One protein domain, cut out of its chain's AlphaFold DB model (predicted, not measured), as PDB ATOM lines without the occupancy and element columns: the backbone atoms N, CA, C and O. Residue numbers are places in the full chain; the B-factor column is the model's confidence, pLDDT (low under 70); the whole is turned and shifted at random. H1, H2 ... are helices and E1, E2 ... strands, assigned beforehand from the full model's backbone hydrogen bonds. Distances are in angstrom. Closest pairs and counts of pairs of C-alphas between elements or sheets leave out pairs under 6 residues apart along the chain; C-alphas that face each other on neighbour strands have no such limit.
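This is residues 16 to 160 of the 221 residues of an uncharacterized protein of Campylobacter jejuni (UniProt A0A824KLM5). One strongly twisted sheet of seven strands curls round helix H1: the meander E1 E2 E3 makes one wall, and the long hairpin E8 and E9 comes round from E1 until E9 nears E3, as in a loose, incompletely closed barrel. The hairpin E6 and E7 branches from E1, the small hairpin E4 and E5 lies beyond the end of E3, and short H2 only grazes the sheet near the last residues. The printed part has 145 residues, with two named helices and nine named strands in the order E1 E2 E3 E4 E5 H1 E6 E7 E8 E9 H2; the neighbour strands are antiparallel and the class is mostly strand. It is compact, with a radius of gyration of the C-alphas of 16.4 A, and spans 50 by 43 by 38 A.

E1, residues 16 to 30, bends by 95 degrees at residue 19. E2, residues 36 to 46, lies on one side of it, with N 22 and O 43 2.7 A apart; E7, residues 108 to 114, and E8, residues 122 to 133, lie on the other side, with N 26 and O 113 2.8 A apart and N 17 and O 125 2.9 A apart. E2 and E3, residues 52 to 61, form a hairpin, with N 44 and O 53 2.8 A apart; E1, E2 and E3 make a meander, each strand the antiparallel neighbour of the one before. E4, residues 66 to 68, and E5, residues 74 to 76, form a hairpin, with N 67 and O 75 2.8 A apart. H1, residues 78 to 89, is on the branched sheet; its closest C-alphas to E3 are Phe 80 and Val 59, 4.5 A apart. E6, residues 100 to 105, forms a hairpin with E7, with N 105 and O 108 2.8 A apart. E8 and E9, residues 139 to 148, form another, with N 132 and O 140 2.8 A apart. The closest C-alphas of E3 and E9 are Phe 55 and Phe 144, 6.3 A apart. H2, residues 151 to 154, is close to H1 but not clearly touching: the C-alphas of Phe 89 and Glu 151 are 6.1 A apart. In H1 every O i to N i+4 pair is within hydrogen-bond range; H2 is too short for such a pair.

E1 begins at C-alpha 16 (8.941, 29.482, -2.582) and is 33.2 A long; E2 is 31.9 A, E3 27.8 A and H1 16.6 A. E8 is 33.4 A and E9 27.2 A, ending at C-alpha 148 (9.612, 35.326, -10.400).

The two C-alphas farthest apart, Gly 34 and Asp 157, are 49.6 A apart. The printed part has no cut and no long link. Mean pLDDT of the printed part is 83.2; residues 140 to 141 and 149 to 160 are under 70.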
ATOM      1  N   LEU A  16       9.296  28.072  -2.518       80.06
ATOM      2  CA  LEU A  16       8.941  29.482  -2.582       80.06
ATOM      3  C   LEU A  16       9.500  30.195  -1.364       80.06
ATOM      4  O   LEU A  16       9.198  29.817  -0.232       80.06
ATOM      5  N   TYR A  17      10.289  31.235  -1.608       81.19
ATOM      6  CA  TYR A  17      10.979  31.963  -0.557       81.19
ATOM      7  C   TYR A  17      10.772  33.459  -0.721       81.19
ATOM      8  O   TYR A  17      10.980  34.019  -1.798       81.19
ATOM      9  N   SER A  18      10.392  34.108   0.377       84.38
ATOM     10  CA  SER A  18      10.428  35.560   0.493       84.38
ATOM     11  C   SER A  18      11.776  36.001   1.055       84.38
ATOM     12  O   SER A  18      12.342  35.379   1.961       84.38
ATOM     13  N   GLY A  19      12.319  37.078   0.505       87.12
ATOM     14  CA  GLY A  19      13.681  37.492   0.805       87.12
ATOM     15  C   GLY A  19      14.049  38.805   0.146       87.12
ATOM     16  O   GLY A  19      13.198  39.507  -0.395       87.12
ATOM     17  N   VAL A  20      15.328  39.142   0.213       90.12
ATOM     18  CA  VAL A  20      15.891  40.332  -0.427       90.12
ATOM     19  C   VAL A  20      17.161  39.957  -1.170       90.12
ATOM     20  O   VAL A  20      17.889  39.056  -0.745       90.12
ATOM     21  N   PHE A  21      17.472  40.672  -2.247       94.00
ATOM     22  CA  PHE A  21      18.819  40.625  -2.801       94.00
ATOM     23  C   PHE A  21      19.773  41.391  -1.880       94.00
ATOM     24  O   PHE A  21      19.608  42.592  -1.674       94.00
ATOM     25  N   ARG A  22      20.761  40.695  -1.307       93.38
ATOM     26  CA  ARG A  22      21.876  41.283  -0.549       93.38
ATOM     27  C   ARG A  22      22.905  41.901  -1.487       93.38
ATOM     28  O   ARG A  22      23.469  42.946  -1.179       93.38
ATOM     29  N   LYS A  23      23.145  41.238  -2.616       93.94
ATOM     30  CA  LYS A  23      24.001  41.707  -3.704       93.94
ATOM     31  C   LYS A  23      23.349  41.387  -5.041       93.94
ATOM     32  O   LYS A  23      22.732  40.330  -5.196       93.94
ATOM     33  N   ALA A  24      23.533  42.290  -5.991       95.75
ATOM     34  CA  ALA A  24      23.236  42.089  -7.397       95.75
ATOM     35  C   ALA A  24      24.337  42.778  -8.208       95.75
ATOM     36  O   ALA A  24      24.638  43.944  -7.950       95.75
ATOM     37  N   PHE A  25      24.966  42.073  -9.142       96.12
ATOM     38  CA  PHE A  25      26.009  42.662  -9.981       96.12
ATOM     39  C   PHE A  25      26.129  41.962 -11.333       96.12
ATOM     40  O   PHE A  25      25.872  40.763 -11.442       96.12
ATOM     41  N   LEU A  26      26.544  42.712 -12.351       95.62
ATOM     42  CA  LEU A  26      26.913  42.178 -13.657       95.62
ATOM     43  C   LEU A  26      28.393  41.833 -13.689       95.62
ATOM     44  O   LEU A  26      29.214  42.546 -13.115       95.62
ATOM     45  N   TYR A  27      28.724  40.763 -14.396       94.69
ATOM     46  CA  TYR A  27      30.097  40.415 -14.715       94.69
ATOM     47  C   TYR A  27      30.169  39.750 -16.085       94.69
ATOM     48  O   TYR A  27      29.241  39.066 -16.525       94.69
ATOM     49  N   ASP A  28      31.316  39.921 -16.725       92.62
ATOM     50  CA  ASP A  28      31.599  39.359 -18.034       92.62
ATOM     51  C   ASP A  28      32.504  38.133 -17.930       92.62
ATOM     52  O   ASP A  28      33.342  38.000 -17.032       92.62
ATOM     53  N   LYS A  29      32.335  37.207 -18.873       90.75
ATOM     54  CA  LYS A  29      33.173  36.022 -19.012       90.75
ATOM     55  C   LYS A  29      33.450  35.736 -20.480       90.75
ATOM     56  O   LYS A  29      32.529  35.499 -21.259       90.75
ATOM     57  N   LEU A  30      34.732  35.628 -20.819       88.62
ATOM     58  CA  LEU A  30      35.163  35.187 -22.140       88.62
ATOM     59  C   LEU A  30      34.850  33.694 -22.332       88.62
ATOM     60  O   LEU A  30      35.274  32.843 -21.541       88.62
ATOM     61  N   ALA A  31      34.084  33.376 -23.369       86.62
ATOM     62  CA  ALA A  31      33.784  32.012 -23.773       86.62
ATOM     63  C   ALA A  31      34.890  31.432 -24.669       86.62
ATOM     64  O   ALA A  31      35.738  32.143 -25.205       86.62
ATOM     65  N   SER A  32      34.879  30.108 -24.847       84.31
ATOM     66  CA  SER A  32      35.875  29.393 -25.660       84.31
ATOM     67  C   SER A  32      35.835  29.762 -27.145       84.31
ATOM     68  O   SER A  32      36.837  29.614 -27.833       84.31
ATOM     69  N   ASP A  33      34.690  30.235 -27.636       84.94
ATOM     70  CA  ASP A  33      34.502  30.729 -29.005       84.94
ATOM     71  C   ASP A  33      34.962  32.193 -29.181       84.94
ATOM     72  O   ASP A  33      34.750  32.780 -30.238       84.94
ATOM     73  N   GLY A  34      35.576  32.793 -28.152       86.62
ATOM     74  CA  GLY A  34      36.028  34.184 -28.149       86.62
ATOM     75  C   GLY A  34      34.920  35.208 -27.896       86.62
ATOM     76  O   GLY A  34      35.200  36.404 -27.887       86.62
ATOM     77  N   SER A  35      33.675  34.770 -27.682       88.12
ATOM     78  CA  SER A  35      32.579  35.680 -27.353       88.12
ATOM     79  C   SER A  35      32.645  36.181 -25.912       88.12
ATOM     80  O   SER A  35      33.113  35.479 -25.013       88.12
ATOM     81  N   ASN A  36      32.157  37.401 -25.695       89.19
ATOM     82  CA  ASN A  36      32.002  37.964 -24.361       89.19
ATOM     83  C   ASN A  36      30.593  37.670 -23.839       89.19
ATOM     84  O   ASN A  36      29.616  38.162 -24.400       89.19
ATOM     85  N   ASN A  37      30.473  36.866 -22.789       93.25
ATOM     86  CA  ASN A  37      29.188  36.518 -22.194       93.25
ATOM     87  C   ASN A  37      28.966  37.317 -20.913       93.25
ATOM     88  O   ASN A  37      29.747  37.182 -19.970       93.25
ATOM     89  N   THR A  38      27.865  38.056 -20.847       92.69
ATOM     90  CA  THR A  38      27.477  38.827 -19.664       92.69
ATOM     91  C   THR A  38      26.490  38.038 -18.818       92.69
ATOM     92  O   THR A  38      25.496  37.485 -19.310       92.69
ATOM     93  N   PHE A  39      26.750  38.017 -17.518       94.56
ATOM     94  CA  PHE A  39      25.914  37.384 -16.513       94.56
ATOM     95  C   PHE A  39      25.539  38.393 -15.436       94.56
ATOM     96  O   PHE A  39      26.316  39.286 -15.111       94.56
ATOM     97  N   ILE A  40      24.373  38.198 -14.830       94.69
ATOM     98  CA  ILE A  40      24.008  38.835 -13.566       94.69
ATOM     99  C   ILE A  40      24.099  37.808 -12.443       94.69
ATOM    100  O   ILE A  40      23.539  36.718 -12.556       94.69
ATOM    101  N   CYS A  41      24.799  38.154 -11.369       93.44
ATOM    102  CA  CYS A  41      24.847  37.391 -10.131       93.44
ATOM    103  C   CYS A  41      23.885  38.001  -9.114       93.44
ATOM    104  O   CYS A  41      23.879  39.218  -8.919       93.44
ATOM    105  N   PHE A  42      23.123  37.150  -8.434       94.06
ATOM    106  CA  PHE A  42      22.279  37.525  -7.308       94.06
ATOM    107  C   PHE A  42      22.655  36.733  -6.059       94.06
ATOM    108  O   PHE A  42      22.793  35.509  -6.095       94.06
ATOM    109  N   GLU A  43      22.726  37.438  -4.935       92.94
ATOM    110  CA  GLU A  43      22.732  36.860  -3.594       92.94
ATOM    111  C   GLU A  43      21.380  37.130  -2.935       92.94
ATOM    112  O   GLU A  43      21.120  38.241  -2.476       92.94
ATOM    113  N   PHE A  44      20.510  36.129  -2.881       91.81
ATOM    114  CA  PHE A  44      19.179  36.242  -2.294       91.81
ATOM    115  C   PHE A  44      19.148  35.651  -0.882       91.81
ATOM    116  O   PHE A  44      19.370  34.455  -0.702       91.81
ATOM    117  N   LEU A  45      18.863  36.483   0.120       89.06
ATOM    118  CA  LEU A  45      18.743  36.070   1.517       89.06
ATOM    119  C   LEU A  45      17.268  35.870   1.874       89.06
ATOM    120  O   LEU A  45      16.490  36.831   1.862       89.06
ATOM    121  N   THR A  46      16.886  34.640   2.219       86.81
ATOM    122  CA  THR A  46      15.523  34.339   2.668       86.81
ATOM    123  C   THR A  46      15.273  34.937   4.051       86.81
ATOM    124  O   THR A  46      16.142  34.923   4.924       86.81
ATOM    125  N   ARG A  47      14.075  35.486   4.284       81.25
ATOM    126  CA  ARG A  47      13.770  36.162   5.557       81.25
ATOM    127  C   ARG A  47      13.499  35.200   6.708       81.25
ATOM    128  O   ARG A  47      13.930  35.478   7.823       81.25
ATOM    129  N   LYS A  48      12.761  34.111   6.478       77.75
ATOM    130  CA  LYS A  48      12.352  33.210   7.568       77.75
ATOM    131  C   LYS A  48      13.478  32.250   7.944       77.75
ATOM    132  O   LYS A  48      13.797  32.114   9.118       77.75
ATOM    133  N   GLU A  49      14.074  31.595   6.955       76.44
ATOM    134  CA  GLU A  49      15.095  30.566   7.167       76.44
ATOM    135  C   GLU A  49      16.490  31.168   7.345       76.44
ATOM    136  O   GLU A  49      17.378  30.465   7.812       76.44
ATOM    137  N   GLN A  50      16.681  32.446   6.980       80.75
ATOM    138  CA  GLN A  50      17.985  33.117   6.986       80.75
ATOM    139  C   GLN A  50      19.021  32.360   6.138       80.75
ATOM    140  O   GLN A  50      20.198  32.278   6.492       80.75
ATOM    141  N   LYS A  51      18.567  31.797   5.010       85.69
ATOM    142  CA  LYS A  51      19.399  31.029   4.080       85.69
ATOM    143  C   LYS A  51      19.722  31.832   2.831       85.69
ATOM    144  O   LYS A  51      18.925  32.650   2.381       85.69
ATOM    145  N   LEU A  52      20.896  31.586   2.263       86.31
ATOM    146  CA  LEU A  52      21.391  32.261   1.071       86.31
ATOM    147  C   LEU A  52      21.205  31.389  -0.170       86.31
ATOM    148  O   LEU A  52      21.689  30.261  -0.228       86.31
ATOM    149  N   ALA A  53      20.571  31.936  -1.198       86.81
ATOM    150  CA  ALA A  53      20.632  31.404  -2.550       86.81
ATOM    151  C   ALA A  53      21.553  32.295  -3.390       86.81
ATOM    152  O   ALA A  53      21.308  33.495  -3.517       86.81
ATOM    153  N   ILE A  54      22.605  31.710  -3.968       88.00
ATOM    154  CA  ILE A  54      23.445  32.377  -4.969       88.00
ATOM    155  C   ILE A  54      23.121  31.772  -6.322       88.00
ATOM    156  O   ILE A  54      23.227  30.559  -6.506       88.00
ATOM    157  N   PHE A  55      22.740  32.610  -7.277       86.81
ATOM    158  CA  PHE A  55      22.448  32.170  -8.633       86.81
ATOM    159  C   PHE A  55      22.888  33.215  -9.650       86.81
ATOM    160  O   PHE A  55      23.019  34.397  -9.340       86.81
ATOM    161  N   ASN A  56      23.137  32.751 -10.873       89.69
ATOM    162  CA  ASN A  56      23.598  33.588 -11.970       89.69
ATOM    163  C   ASN A  56      22.689  33.382 -13.175       89.69
ATOM    164  O   ASN A  56      22.347  32.239 -13.488       89.69
ATOM    165  N   LEU A  57      22.328  34.466 -13.855       90.69
ATOM    166  CA  LEU A  57      21.534  34.425 -15.078       90.69
ATOM    167  C   LEU A  57      22.388  34.918 -16.240       90.69
ATOM    168  O   LEU A  57      23.048  35.949 -16.140       90.69
ATOM    169  N   PHE A  58      22.368  34.184 -17.346       91.88
ATOM    170  CA  PHE A  58      22.982  34.628 -18.591       91.88
ATOM    171  C   PHE A  58      22.069  35.648 -19.275       91.88
ATOM    172  O   PHE A  58      20.913  35.328 -19.565       91.88
ATOM    173  N   VAL A  59      22.571  36.864 -19.502       91.81
ATOM    174  CA  VAL A  59      21.741  37.986 -19.973       91.81
ATOM    175  C   VAL A  59      22.129  38.488 -21.354       91.81
ATOM    176  O   VAL A  59      21.242  38.945 -22.065       91.81
ATOM    177  N   ALA A  60      23.399  38.389 -21.756       91.19
ATOM    178  CA  ALA A  60      23.837  38.904 -23.049       91.19
ATOM    179  C   ALA A  60      25.038  38.150 -23.623       91.19
ATOM    180  O   ALA A  60      25.887  37.643 -22.887       91.19
ATOM    181  N   LYS A  61      25.133  38.146 -24.955       93.06
ATOM    182  CA  LYS A  61      26.313  37.728 -25.718       93.06
ATOM    183  C   LYS A  61      26.813  38.916 -26.527       93.06
ATOM    184  O   LYS A  61      26.054  39.492 -27.292       93.06
ATOM    185  N   ASN A  62      28.091  39.260 -26.404       90.44
ATOM    186  CA  ASN A  62      28.722  40.389 -27.092       90.44
ATOM    187  C   ASN A  62      27.931  41.702 -26.930       90.44
ATOM    188  O   ASN A  62      27.769  42.447 -27.893       90.44
ATOM    189  N   ASN A  63      27.430  41.965 -25.717       85.88
ATOM    190  CA  ASN A  63      26.566  43.104 -25.378       85.88
ATOM    191  C   ASN A  63      25.186  43.123 -26.071       85.88
ATOM    192  O   ASN A  63      24.477  44.120 -25.970       85.88
ATOM    193  N   ASP A  64      24.778  42.044 -26.743       89.25
ATOM    194  CA  ASP A  64      23.417  41.867 -27.256       89.25
ATOM    195  C   ASP A  64      22.602  41.000 -26.285       89.25
ATOM    196  O   ASP A  64      23.020  39.901 -25.919       89.25
ATOM    197  N   PHE A  65      21.436  41.491 -25.861       88.62
ATOM    198  CA  PHE A  65      20.510  40.801 -24.951       88.62
ATOM    199  C   PHE A  65      19.575  39.812 -25.663       88.62
ATOM    200  O   PHE A  65      18.724  39.167 -25.038       88.62
ATOM    201  N   SER A  66      19.725  39.696 -26.977       89.56
ATOM    202  CA  SER A  66      18.873  38.903 -27.845       89.56
ATOM    203  C   SER A  66      19.674  37.971 -28.750       89.56
ATOM    204  O   SER A  66      20.886  38.091 -28.910       89.56
ATOM    205  N   TYR A  67      18.980  37.003 -29.335       88.94
ATOM    206  CA  TYR A  67      19.515  36.058 -30.301       88.94
ATOM    207  C   TYR A  67      18.488  35.782 -31.398       88.94
ATOM    208  O   TYR A  67      17.298  36.052 -31.245       88.94
ATOM    209  N   ILE A  68      18.956  35.222 -32.512       92.88
ATOM    210  CA  ILE A  68      18.086  34.740 -33.584       92.88
ATOM    211  C   ILE A  68      17.779  33.263 -33.332       92.88
ATOM    212  O   ILE A  68      18.696  32.441 -33.244       92.88
ATOM    213  N   ASN A  69      16.498  32.927 -33.179       89.00
ATOM    214  CA  ASN A  69      16.048  31.561 -32.932       89.00
ATOM    215  C   ASN A  69      16.129  30.696 -34.213       89.00
ATOM    216  O   ASN A  69      16.451  31.165 -35.307       89.00
ATOM    217  N   LYS A  70      15.792  29.404 -34.100       90.50
ATOM    218  CA  LYS A  70      15.784  28.461 -35.240       90.50
ATOM    219  C   LYS A  70      14.817  28.834 -36.378       90.50
ATOM    220  O   LYS A  70      14.951  28.289 -37.469       90.50
ATOM    221  N   ASN A  71      13.850  29.713 -36.121       93.81
ATOM    222  CA  ASN A  71      12.870  30.192 -37.094       93.81
ATOM    223  C   ASN A  71      13.302  31.519 -37.750       93.81
ATOM    224  O   ASN A  71      12.603  32.006 -38.632       93.81
ATOM    225  N   GLY A  72      14.438  32.103 -37.346       92.44
ATOM    226  CA  GLY A  72      14.892  33.409 -37.829       92.44
ATOM    227  C   GLY A  72      14.311  34.603 -37.062       92.44
ATOM    228  O   GLY A  72      14.518  35.742 -37.474       92.44
ATOM    229  N   GLU A  73      13.606  34.371 -35.956       93.75
ATOM    230  CA  GLU A  73      12.969  35.418 -35.155       93.75
ATOM    231  C   GLU A  73      13.915  35.906 -34.055       93.75
ATOM    232  O   GLU A  73      14.689  35.129 -33.485       93.75
ATOM    233  N   LYS A  74      13.845  37.204 -33.746       91.31
ATOM    234  CA  LYS A  74      14.615  37.809 -32.661       91.31
ATOM    235  C   LYS A  74      13.946  37.499 -31.324       91.31
ATOM    236  O   LYS A  74      12.814  37.907 -31.086       91.31
ATOM    237  N   GLU A  75      14.668  36.824 -30.440       88.69
ATOM    238  CA  GLU A  75      14.220  36.496 -29.090       88.69
ATOM    239  C   GLU A  75      15.204  37.008 -28.044       88.69
ATOM    240  O   GLU A  75      16.414  37.023 -28.250       88.69
ATOM    241  N   ASN A  76      14.690  37.386 -26.878       86.62
ATOM    242  CA  ASN A  76      15.516  37.778 -25.742       86.62
ATOM    243  C   ASN A  76      16.055  36.554 -24.997       86.62
ATOM    244  O   ASN A  76      15.330  35.574 -24.797       86.62
ATOM    245  N   TYR A  77      17.286  36.645 -24.490       86.94
ATOM    246  CA  TYR A  77      17.813  35.625 -23.587       86.94
ATOM    247  C   TYR A  77      16.923  35.481 -22.347       86.94
ATOM    248  O   TYR A  77      16.420  36.462 -21.792       86.94
ATOM    249  N   LEU A  78      16.739  34.243 -21.879       84.56
ATOM    250  CA  LEU A  78      15.866  33.957 -20.737       84.56
ATOM    251  C   LEU A  78      16.281  34.741 -19.484       84.56
ATOM    252  O   LEU A  78      15.421  35.315 -18.819       84.56
ATOM    253  N   GLY A  79      17.583  34.821 -19.197       84.88
ATOM    254  CA  GLY A  79      18.075  35.581 -18.052       84.88
ATOM    255  C   GLY A  79      17.786  37.075 -18.170       84.88
ATOM    256  O   GLY A  79      17.458  37.703 -17.168       84.88
ATOM    257  N   PHE A  80      17.815  37.639 -19.384       86.94
ATOM    258  CA  PHE A  80      17.420  39.032 -19.608       86.94
ATOM    259  C   PHE A  80      15.920  39.240 -19.372       86.94
ATOM    260  O   PHE A  80      15.524  40.193 -18.704       86.94
ATOM    261  N   ARG A  81      15.067  38.309 -19.821       84.75
ATOM    262  CA  ARG A  81      13.623  38.348 -19.517       84.75
ATOM    263  C   ARG A  81      13.350  38.277 -18.012       84.75
ATOM    264  O   ARG A  81      12.480  38.989 -17.520       84.75
ATOM    265  N   GLN A  82      14.088  37.435 -17.289       84.75
ATOM    266  CA  GLN A  82      13.989  37.306 -15.834       84.75
ATOM    267  C   GLN A  82      14.462  38.580 -15.115       84.75
ATOM    268  O   GLN A  82      13.771  39.062 -14.222       84.75
ATOM    269  N   LEU A  83      15.584  39.169 -15.536       87.38
ATOM    270  CA  LEU A  83      16.056  40.458 -15.025       87.38
ATOM    271  C   LEU A  83      15.023  41.567 -15.256       87.38
ATOM    272  O   LEU A  83      14.663  42.271 -14.317       87.38
ATOM    273  N   ASN A  84      14.478  41.668 -16.468       83.31
ATOM    274  CA  ASN A  84      13.449  42.654 -16.792       83.31
ATOM    275  C   ASN A  84      12.187  42.461 -15.928       83.31
ATOM    276  O   ASN A  84      11.631  43.420 -15.406       83.31
ATOM    277  N   ALA A  85      11.762  41.217 -15.687       83.06
ATOM    278  CA  ALA A  85      10.644  40.943 -14.784       83.06
ATOM    279  C   ALA A  85      10.920  41.401 -13.338       83.06
ATOM    280  O   ALA A  85      10.026  41.958 -12.700       83.06
ATOM    281  N   ILE A  86      12.145  41.210 -12.832       85.56
ATOM    282  CA  ILE A  86      12.574  41.720 -11.517       85.56
ATOM    283  C   ILE A  86      12.549  43.254 -11.493       85.56
ATOM    284  O   ILE A  86      12.032  43.842 -10.546       85.56
ATOM    285  N   MET A  87      13.087  43.905 -12.526       85.31
ATOM    286  CA  MET A  87      13.110  45.367 -12.632       85.31
ATOM    287  C   MET A  87      11.701  45.959 -12.658       85.31
ATOM    288  O   MET A  87      11.401  46.831 -11.847       85.31
ATOM    289  N   LYS A  88      10.816  45.417 -13.506       80.69
ATOM    290  CA  LYS A  88       9.401  45.812 -13.578       80.69
ATOM    291  C   LYS A  88       8.705  45.667 -12.233       80.69
ATOM    292  O   LYS A  88       7.995  46.573 -11.823       80.69
ATOM    293  N   PHE A  89       8.943  44.558 -11.529       78.62
ATOM    294  CA  PHE A  89       8.393  44.339 -10.192       78.62
ATOM    295  C   PHE A  89       8.862  45.392  -9.170       78.62
ATOM    296  O   PHE A  89       8.156  45.701  -8.218       78.62
ATOM    297  N   PHE A  90      10.058  45.945  -9.341       82.12
ATOM    298  CA  PHE A  90      10.580  46.991  -8.467       82.12
ATOM    299  C   PHE A  90      10.290  48.414  -8.952       82.12
ATOM    300  O   PHE A  90      10.804  49.350  -8.329       82.12
ATOM    301  N   GLY A  91       9.530  48.582 -10.041       77.88
ATOM    302  CA  GLY A  91       9.316  49.880 -10.684       77.88
ATOM    303  C   GLY A  91      10.626  50.542 -11.116       77.88
ATOM    304  O   GLY A  91      10.816  51.734 -10.894       77.88
ATOM    305  N   ILE A  92      11.577  49.750 -11.619       83.19
ATOM    306  CA  ILE A  92      12.871  50.231 -12.104       83.19
ATOM    307  C   ILE A  92      12.826  50.243 -13.624       83.19
ATOM    308  O   ILE A  92      12.794  49.180 -14.245       83.19
ATOM    309  N   ASP A  93      12.878  51.437 -14.197       79.19
ATOM    310  CA  ASP A  93      12.882  51.611 -15.648       79.19
ATOM    311  C   ASP A  93      14.287  51.397 -16.232       79.19
ATOM    312  O   ASP A  93      14.442  50.748 -17.265       79.19
ATOM    313  N   GLU A  94      15.326  51.854 -15.524       80.19
ATOM    314  CA  GLU A  94      16.718  51.818 -15.982       80.19
ATOM    315  C   GLU A  94      17.678  51.290 -14.905       80.19
ATOM    316  O   GLU A  94      17.523  51.544 -13.704       80.19
ATOM    317  N   LEU A  95      18.694  50.536 -15.339       80.81
ATOM    318  CA  LEU A  95      19.787  50.092 -14.474       80.81
ATOM    319  C   LEU A  95      20.914  51.123 -14.475       80.81
ATOM    320  O   LEU A  95      21.384  51.550 -15.525       80.81
ATOM    321  N   ASP A  96      21.391  51.458 -13.281       82.81
ATOM    322  CA  ASP A  96      22.584  52.276 -13.104       82.81
ATOM    323  C   ASP A  96      23.840  51.404 -13.256       82.81
ATOM    324  O   ASP A  96      24.026  50.434 -12.517       82.81
ATOM    325  N   PHE A  97      24.698  51.752 -14.218       87.75
ATOM    326  CA  PHE A  97      25.963  51.064 -14.493       87.75
ATOM    327  C   PHE A  97      27.201  51.842 -14.011       87.75
ATOM    328  O   PHE A  97      28.329  51.521 -14.396       87.75
ATOM    329  N   SER A  98      27.005  52.895 -13.214       85.56
ATOM    330  CA  SER A  98      28.078  53.791 -12.775       85.56
ATOM    331  C   SER A  98      28.999  53.164 -11.728       85.56
ATOM    332  O   SER A  98      30.201  53.443 -11.717       85.56
ATOM    333  N   GLU A  99      28.464  52.299 -10.866       92.88
ATOM    334  CA  GLU A  99      29.215  51.736  -9.752       92.88
ATOM    335  C   GLU A  99      29.929  50.445 -10.154       92.88
ATOM    336  O   GLU A  99      29.312  49.414 -10.424       92.88
ATOM    337  N   LYS A 100      31.261  50.502 -10.166       94.81
ATOM    338  CA  LYS A 100      32.132  49.374 -10.499       94.81
ATOM    339  C   LYS A 100      32.923  48.912  -9.290       94.81
ATOM    340  O   LYS A 100      33.296  49.709  -8.430       94.81
ATOM    341  N   GLY A 101      33.248  47.629  -9.262       94.25
ATOM    342  CA  GLY A 101      34.075  47.053  -8.217       94.25
ATOM    343  C   GLY A 101      34.664  45.716  -8.609       94.25
ATOM    344  O   GLY A 101      34.836  45.408  -9.783       94.25
ATOM    345  N   ASN A 102      35.004  44.930  -7.595       94.31
ATOM    346  CA  ASN A 102      35.639  43.637  -7.764       94.31
ATOM    347  C   ASN A 102      34.979  42.630  -6.818       94.31
ATOM    348  O   ASN A 102      34.965  42.836  -5.606       94.31
ATOM    349  N   GLU A 103      34.497  41.512  -7.356       90.38
ATOM    350  CA  GLU A 103      33.897  40.419  -6.578       90.38
ATOM    351  C   GLU A 103      34.588  39.088  -6.882       90.38
ATOM    352  O   GLU A 103      35.169  38.891  -7.951       90.38
ATOM    353  N   ASN A 104      34.530  38.162  -5.925       83.38
ATOM    354  CA  ASN A 104      35.007  36.800  -6.129       83.38
ATOM    355  C   ASN A 104      33.892  35.963  -6.770       83.38
ATOM    356  O   ASN A 104      32.947  35.543  -6.100       83.38
ATOM    357  N   VAL A 105      34.019  35.707  -8.068       80.56
ATOM    358  CA  VAL A 105      33.078  34.914  -8.855       80.56
ATOM    359  C   VAL A 105      33.694  33.542  -9.116       80.56
ATOM    360  O   VAL A 105      34.626  33.393  -9.903       80.56
ATOM    361  N   PHE A 106      33.176  32.516  -8.434       77.56
ATOM    362  CA  PHE A 106      33.643  31.124  -8.536       77.56
ATOM    363  C   PHE A 106      35.153  30.926  -8.291       77.56
ATOM    364  O   PHE A 106      35.788  30.090  -8.936       77.56
ATOM    365  N   GLY A 107      35.729  31.670  -7.346       77.06
ATOM    366  CA  GLY A 107      37.148  31.585  -6.991       77.06
ATOM    367  C   GLY A 107      38.054  32.519  -7.796       77.06
ATOM    368  O   GLY A 107      39.264  32.499  -7.585       77.06
ATOM    369  N   VAL A 108      37.494  33.326  -8.699       79.69
ATOM    370  CA  VAL A 108      38.236  34.275  -9.535       79.69
ATOM    371  C   VAL A 108      37.821  35.697  -9.177       79.69
ATOM    372  O   VAL A 108      36.634  35.995  -9.083       79.69
ATOM    373  N   GLN A 109      38.803  36.573  -8.969       89.88
ATOM    374  CA  GLN A 109      38.545  37.996  -8.786       89.88
ATOM    375  C   GLN A 109      38.165  38.613 -10.138       89.88
ATOM    376  O   GLN A 109      38.966  38.580 -11.070       89.88
ATOM    377  N   THR A 110      36.957  39.162 -10.227       89.25
ATOM    378  CA  THR A 110      36.364  39.652 -11.477       89.25
ATOM    379  C   THR A 110      35.891  41.091 -11.291       89.25
ATOM    380  O   THR A 110      35.321  41.409 -10.244       89.25
ATOM    381  N   GLU A 111      36.122  41.950 -12.289       94.25
ATOM    382  CA  GLU A 111      35.534  43.294 -12.336       94.25
ATOM    383  C   GLU A 111      34.021  43.172 -12.525       94.25
ATOM    384  O   GLU A 111      33.548  42.404 -13.368       94.25
ATOM    385  N   VAL A 112      33.259  43.912 -11.726       95.81
ATOM    386  CA  VAL A 112      31.798  43.849 -11.729       95.81
ATOM    387  C   VAL A 112      31.178  45.234 -11.763       95.81
ATOM    388  O   VAL A 112      31.795  46.210 -11.333       95.81
ATOM    389  N   ILE A 113      29.932  45.300 -12.225       94.69
ATOM    390  CA  ILE A 113      29.080  46.489 -12.135       94.69
ATOM    391  C   ILE A 113      27.984  46.200 -11.111       94.69
ATOM    392  O   ILE A 113      27.204  45.263 -11.295       94.69
ATOM    393  N   TYR A 114      27.928  46.968 -10.028       94.56
ATOM    394  CA  TYR A 114      26.939  46.777  -8.971       94.56
ATOM    395  C   TYR A 114      25.579  47.337  -9.383       94.56
ATOM    396  O   TYR A 114      25.459  48.483  -9.800       94.56
ATOM    397  N   LEU A 115      24.532  46.531  -9.213       94.69
ATOM    398  CA  LEU A 115      23.152  46.903  -9.520       94.69
ATOM    399  C   LEU A 115      22.406  47.241  -8.230       94.69
ATOM    400  O   LEU A 115      21.486  46.540  -7.800       94.69
ATOM    401  N   ASN A 116      22.830  48.328  -7.587       91.56
ATOM    402  CA  ASN A 116      22.344  48.719  -6.264       91.56
ATOM    403  C   ASN A 116      20.855  49.094  -6.241       91.56
ATOM    404  O   ASN A 116      20.203  48.995  -5.203       91.56
ATOM    405  N   SER A 117      20.263  49.432  -7.388       89.44
ATOM    406  CA  SER A 117      18.816  49.639  -7.503       89.44
ATOM    407  C   SER A 117      17.995  48.367  -7.228       89.44
ATOM    408  O   SER A 117      16.813  48.473  -6.895       89.44
ATOM    409  N   LEU A 118      18.601  47.177  -7.329       90.69
ATOM    410  CA  LEU A 118      17.943  45.881  -7.123       90.69
ATOM    411  C   LEU A 118      18.044  45.362  -5.680       90.69
ATOM    412  O   LEU A 118      17.313  44.439  -5.320       90.69
ATOM    413  N   VAL A 119      18.936  45.907  -4.845       93.44
ATOM    414  CA  VAL A 119      19.213  45.335  -3.516       93.44
ATOM    415  C   VAL A 119      18.233  45.807  -2.440       93.44
ATOM    416  O   VAL A 119      17.608  46.859  -2.547       93.44
ATOM    417  N   ASN A 120      18.105  45.018  -1.369       87.69
ATOM    418  CA  ASN A 120      17.301  45.305  -0.170       87.69
ATOM    419  C   ASN A 120      15.789  45.511  -0.394       87.69
ATOM    420  O   ASN A 120      15.073  45.880   0.538       87.69
ATOM    421  N   LYS A 121      15.280  45.214  -1.592       86.75
ATOM    422  CA  LYS A 121      13.849  45.204  -1.907       86.75
ATOM    423  C   LYS A 121      13.276  43.803  -1.691       86.75
ATOM    424  O   LYS A 121      13.903  42.806  -2.052       86.75
ATOM    425  N   LEU A 122      12.115  43.728  -1.037       84.50
ATOM    426  CA  LEU A 122      11.446  42.458  -0.746       84.50
ATOM    427  C   LEU A 122      10.933  41.842  -2.045       84.50
ATOM    428  O   LEU A 122      10.292  42.533  -2.830       84.50
ATOM    429  N   LEU A 123      11.181  40.550  -2.229       83.62
ATOM    430  CA  LEU A 123      10.592  39.789  -3.316       83.62
ATOM    431  C   LEU A 123      10.287  38.345  -2.920       83.62
ATOM    432  O   LEU A 123      10.856  37.813  -1.961       83.62
ATOM    433  N   VAL A 124       9.416  37.708  -3.701       80.94
ATOM    434  CA  VAL A 124       9.122  36.274  -3.614       80.94
ATOM    435  C   VAL A 124       9.664  35.571  -4.853       80.94
ATOM    436  O   VAL A 124       9.265  35.873  -5.980       80.94
ATOM    437  N   LEU A 125      10.560  34.611  -4.635       83.50
ATOM    438  CA  LEU A 125      11.180  33.809  -5.683       83.50
ATOM    439  C   LEU A 125      10.850  32.329  -5.516       83.50
ATOM    440  O   LEU A 125      10.844  31.795  -4.406       83.50
ATOM    441  N   GLY A 126      10.612  31.669  -6.646       82.25
ATOM    442  CA  GLY A 126      10.534  30.220  -6.748       82.25
ATOM    443  C   GLY A 126      11.869  29.647  -7.180       82.25
ATOM    444  O   GLY A 126      12.389  30.004  -8.237       82.25
ATOM    445  N   PHE A 127      12.406  28.748  -6.368       83.31
ATOM    446  CA  PHE A 127      13.643  28.038  -6.638       83.31
ATOM    447  C   PHE A 127      13.363  26.571  -6.942       83.31
ATOM    448  O   PHE A 127      12.649  25.897  -6.199       83.31
ATOM    449  N   GLY A 128      13.952  26.074  -8.024       80.69
ATOM    450  CA  GLY A 128      13.994  24.656  -8.353       80.69
ATOM    451  C   GLY A 128      15.259  23.991  -7.815       80.69
ATOM    452  O   GLY A 128      16.246  24.658  -7.493       80.69
ATOM    453  N   THR A 129      15.230  22.662  -7.744       81.06
ATOM    454  CA  THR A 129      16.402  21.812  -7.495       81.06
ATOM    455  C   THR A 129      16.650  20.924  -8.694       81.06
ATOM    456  O   THR A 129      15.731  20.246  -9.153       81.06
ATOM    457  N   GLU A 130      17.893  20.873  -9.141       76.19
ATOM    458  CA  GLU A 130      18.360  19.909 -10.129       76.19
ATOM    459  C   GLU A 130      19.459  19.053  -9.501       76.19
ATOM    460  O   GLU A 130      20.443  19.582  -8.976       76.19
ATOM    461  N   GLU A 131      19.282  17.734  -9.524       77.38
ATOM    462  CA  GLU A 131      20.317  16.804  -9.088       77.38
ATOM    463  C   GLU A 131      21.408  16.728 -10.162       77.38
ATOM    464  O   GLU A 131      21.127  16.573 -11.351       77.38
ATOM    465  N   TYR A 132      22.665  16.832  -9.750       73.25
ATOM    466  CA  TYR A 132      23.816  16.710 -10.630       73.25
ATOM    467  C   TYR A 132      24.896  15.847  -9.986       73.25
ATOM    468  O   TYR A 132      25.023  15.768  -8.763       73.25
ATOM    469  N   LEU A 133      25.708  15.215 -10.829       71.00
ATOM    470  CA  LEU A 133      26.885  14.487 -10.382       71.00
ATOM    471  C   LEU A 133      28.041  15.476 -10.193       71.00
ATOM    472  O   LEU A 133      28.460  16.155 -11.134       71.00
ATOM    473  N   SER A 134      28.547  15.583  -8.970       71.50
ATOM    474  CA  SER A 134      29.682  16.435  -8.638       71.50
ATOM    475  C   SER A 134      30.961  15.944  -9.323       71.50
ATOM    476  O   SER A 134      31.059  14.806  -9.787       71.50
ATOM    477  N   LYS A 135      32.001  16.787  -9.332       71.06
ATOM    478  CA  LYS A 135      33.331  16.410  -9.844       71.06
ATOM    479  C   LYS A 135      33.941  15.204  -9.114       71.06
ATOM    480  O   LYS A 135      34.827  14.560  -9.664       71.06
ATOM    481  N   ASN A 136      33.454  14.902  -7.911       75.19
ATOM    482  CA  ASN A 136      33.909  13.784  -7.091       75.19
ATOM    483  C   ASN A 136      33.036  12.528  -7.269       75.19
ATOM    484  O   ASN A 136      33.260  11.537  -6.584       75.19
ATOM    485  N   GLY A 137      32.047  12.553  -8.172       75.69
ATOM    486  CA  GLY A 137      31.141  11.426  -8.406       75.69
ATOM    487  C   GLY A 137      29.999  11.307  -7.392       75.69
ATOM    488  O   GLY A 137      29.357  10.264  -7.325       75.69
ATOM    489  N   GLU A 138      29.733  12.352  -6.605       75.25
ATOM    490  CA  GLU A 138      28.648  12.376  -5.616       75.25
ATOM    491  C   GLU A 138      27.423  13.099  -6.178       75.25
ATOM    492  O   GLU A 138      27.567  14.138  -6.823       75.25
ATOM    493  N   PHE A 139      26.220  12.591  -5.912       71.00
ATOM    494  CA  PHE A 139      24.992  13.312  -6.239       71.00
ATOM    495  C   PHE A 139      24.832  14.527  -5.321       71.00
ATOM    496  O   PHE A 139      24.905  14.413  -4.097       71.00
ATOM    497  N   ALA A 140      24.618  15.693  -5.922       65.31
ATOM    498  CA  ALA A 140      24.394  16.954  -5.235       65.31
ATOM    499  C   ALA A 140      23.197  17.681  -5.855       65.31
ATOM    500  O   ALA A 140      22.901  17.514  -7.034       65.31
ATOM    501  N   ASN A 141      22.525  18.524  -5.072       69.31
ATOM    502  CA  ASN A 141      21.429  19.354  -5.566       69.31
ATOM    503  C   ASN A 141      21.932  20.762  -5.862       69.31
ATOM    504  O   ASN A 141      22.517  21.422  -5.002       69.31
ATOM    505  N   LYS A 142      21.672  21.238  -7.075       73.62
ATOM    506  CA  LYS A 142      21.872  22.627  -7.469       73.62
ATOM    507  C   LYS A 142      20.548  23.370  -7.358       73.62
ATOM    508  O   LYS A 142      19.545  22.940  -7.920       73.62
ATOM    509  N   ILE A 143      20.571  24.510  -6.678       76.50
ATOM    510  CA  ILE A 143      19.456  25.455  -6.655       76.50
ATOM    511  C   ILE A 143      19.528  26.368  -7.878       76.50
ATOM    512  O   ILE A 143      20.595  26.889  -8.207       76.50
ATOM    513  N   PHE A 144      18.396  26.583  -8.542       81.25
ATOM    514  CA  PHE A 144      18.272  27.551  -9.630       81.25
ATOM    515  C   PHE A 144      16.982  28.359  -9.503       81.25
ATOM    516  O   PHE A 144      15.996  27.894  -8.930       81.25
ATOM    517  N   LEU A 145      16.993  29.584 -10.030       84.25
ATOM    518  CA  LEU A 145      15.797  30.415 -10.104       84.25
ATOM    519  C   LEU A 145      14.834  29.824 -11.142       84.25
ATOM    520  O   LEU A 145      15.130  29.836 -12.335       84.25
ATOM    521  N   ASP A 146      13.687  29.342 -10.677       81.06
ATOM    522  CA  ASP A 146      12.632  28.775 -11.516       81.06
ATOM    523  C   ASP A 146      11.603  29.844 -11.908       81.06
ATOM    524  O   ASP A 146      11.241  29.984 -13.076       81.06
ATOM    525  N   ARG A 147      11.156  30.660 -10.941       78.19
ATOM    526  CA  ARG A 147      10.054  31.607 -11.157       78.19
ATOM    527  C   ARG A 147      10.208  32.911 -10.380       78.19
ATOM    528  O   ARG A 147      10.604  32.915  -9.217       78.19
ATOM    529  N   ILE A 148       9.796  34.006 -11.016       75.50
ATOM    530  CA  ILE A 148       9.612  35.326 -10.400       75.50
ATOM    531  C   ILE A 148       8.109  35.588 -10.306       75.50
ATOM    532  O   ILE A 148       7.385  35.397 -11.284       75.50
ATOM    533  N   PHE A 149       7.635  35.998  -9.135       68.69
ATOM    534  CA  PHE A 149       6.220  36.287  -8.908       68.69
ATOM    535  C   PHE A 149       5.931  37.764  -9.193       68.69
ATOM    536  O   PHE A 149       6.746  38.625  -8.876       68.69
ATOM    537  N   ASN A 150       4.790  38.066  -9.817       61.72
ATOM    538  CA  ASN A 150       4.407  39.442 -10.159       61.72
ATOM    539  C   ASN A 150       3.809  40.192  -8.955       61.72
ATOM    540  O   ASN A 150       3.485  39.577  -7.943       61.72
ATOM    541  N   GLU A 151       3.611  41.510  -9.078       55.25
ATOM    542  CA  GLU A 151       3.067  42.345  -7.996       55.25
ATOM    543  C   GLU A 151       1.731  41.841  -7.461       55.25
ATOM    544  O   GLU A 151       1.570  41.753  -6.253       55.25
ATOM    545  N   LYS A 152       0.807  41.401  -8.323       58.16
ATOM    546  CA  LYS A 152      -0.475  40.835  -7.871       58.16
ATOM    547  C   LYS A 152      -0.276  39.598  -6.986       58.16
ATOM    548  O   LYS A 152      -0.901  39.509  -5.942       58.16
ATOM    549  N   MET A 153       0.616  38.682  -7.370       54.91
ATOM    550  CA  MET A 153       0.917  37.456  -6.619       54.91
ATOM    551  C   MET A 153       1.798  37.694  -5.384       54.91
ATOM    552  O   MET A 153       1.762  36.896  -4.451       54.91
ATOM    553  N   GLN A 154       2.595  38.763  -5.369       56.94
ATOM    554  CA  GLN A 154       3.422  39.150  -4.225       56.94
ATOM    555  C   GLN A 154       2.655  39.969  -3.178       56.94
ATOM    556  O   GLN A 154       3.011  39.937  -2.002       56.94
ATOM    557  N   ASN A 155       1.617  40.696  -3.594       51.47
ATOM    558  CA  ASN A 155       0.880  41.639  -2.756       51.47
ATOM    559  C   ASN A 155      -0.267  41.010  -1.960       51.47
ATOM    560  O   ASN A 155      -0.938  41.708  -1.210       51.47
ATOM    561  N   MET A 156      -0.564  39.724  -2.117       47.72
ATOM    562  CA  MET A 156      -1.759  39.229  -1.456       47.72
ATOM    563  C   MET A 156      -1.579  39.224   0.073       47.72
ATOM    564  O   MET A 156      -0.648  38.614   0.607       47.72
ATOM    565  N   ASP A 157      -2.576  39.762   0.777       44.31
ATOM    566  CA  ASP A 157      -2.933  39.442   2.171       44.31
ATOM    567  C   ASP A 157      -2.872  37.907   2.479       44.31
ATOM    568  O   ASP A 157      -2.901  37.465   3.625       44.31
ATOM    569  N   GLU A 158      -2.736  37.056   1.454       42.78
ATOM    570  CA  GLU A 158      -2.614  35.594   1.439       42.78
ATOM    571  C   GLU A 158      -1.211  35.011   1.712       42.78
ATOM    572  O   GLU A 158      -1.134  33.828   2.040       42.78
ATOM    573  N   PHE A 159      -0.112  35.782   1.676       47.12
ATOM    574  CA  PHE A 159       1.121  35.354   2.375       47.12
ATOM    575  C   PHE A 159       0.946  35.506   3.900       47.12
ATOM    576  O   PHE A 159       1.591  34.812   4.682       47.12
ATOM    577  N   GLN A 160       0.053  36.407   4.340       43.66
ATOM    578  CA  GLN A 160      -0.122  36.771   5.750       43.66
ATOM    579  C   GLN A 160      -1.018  35.800   6.545       43.66
ATOM    580  O   GLN A 160      -0.862  35.712   7.761       43.66
TER     581      GLN A 160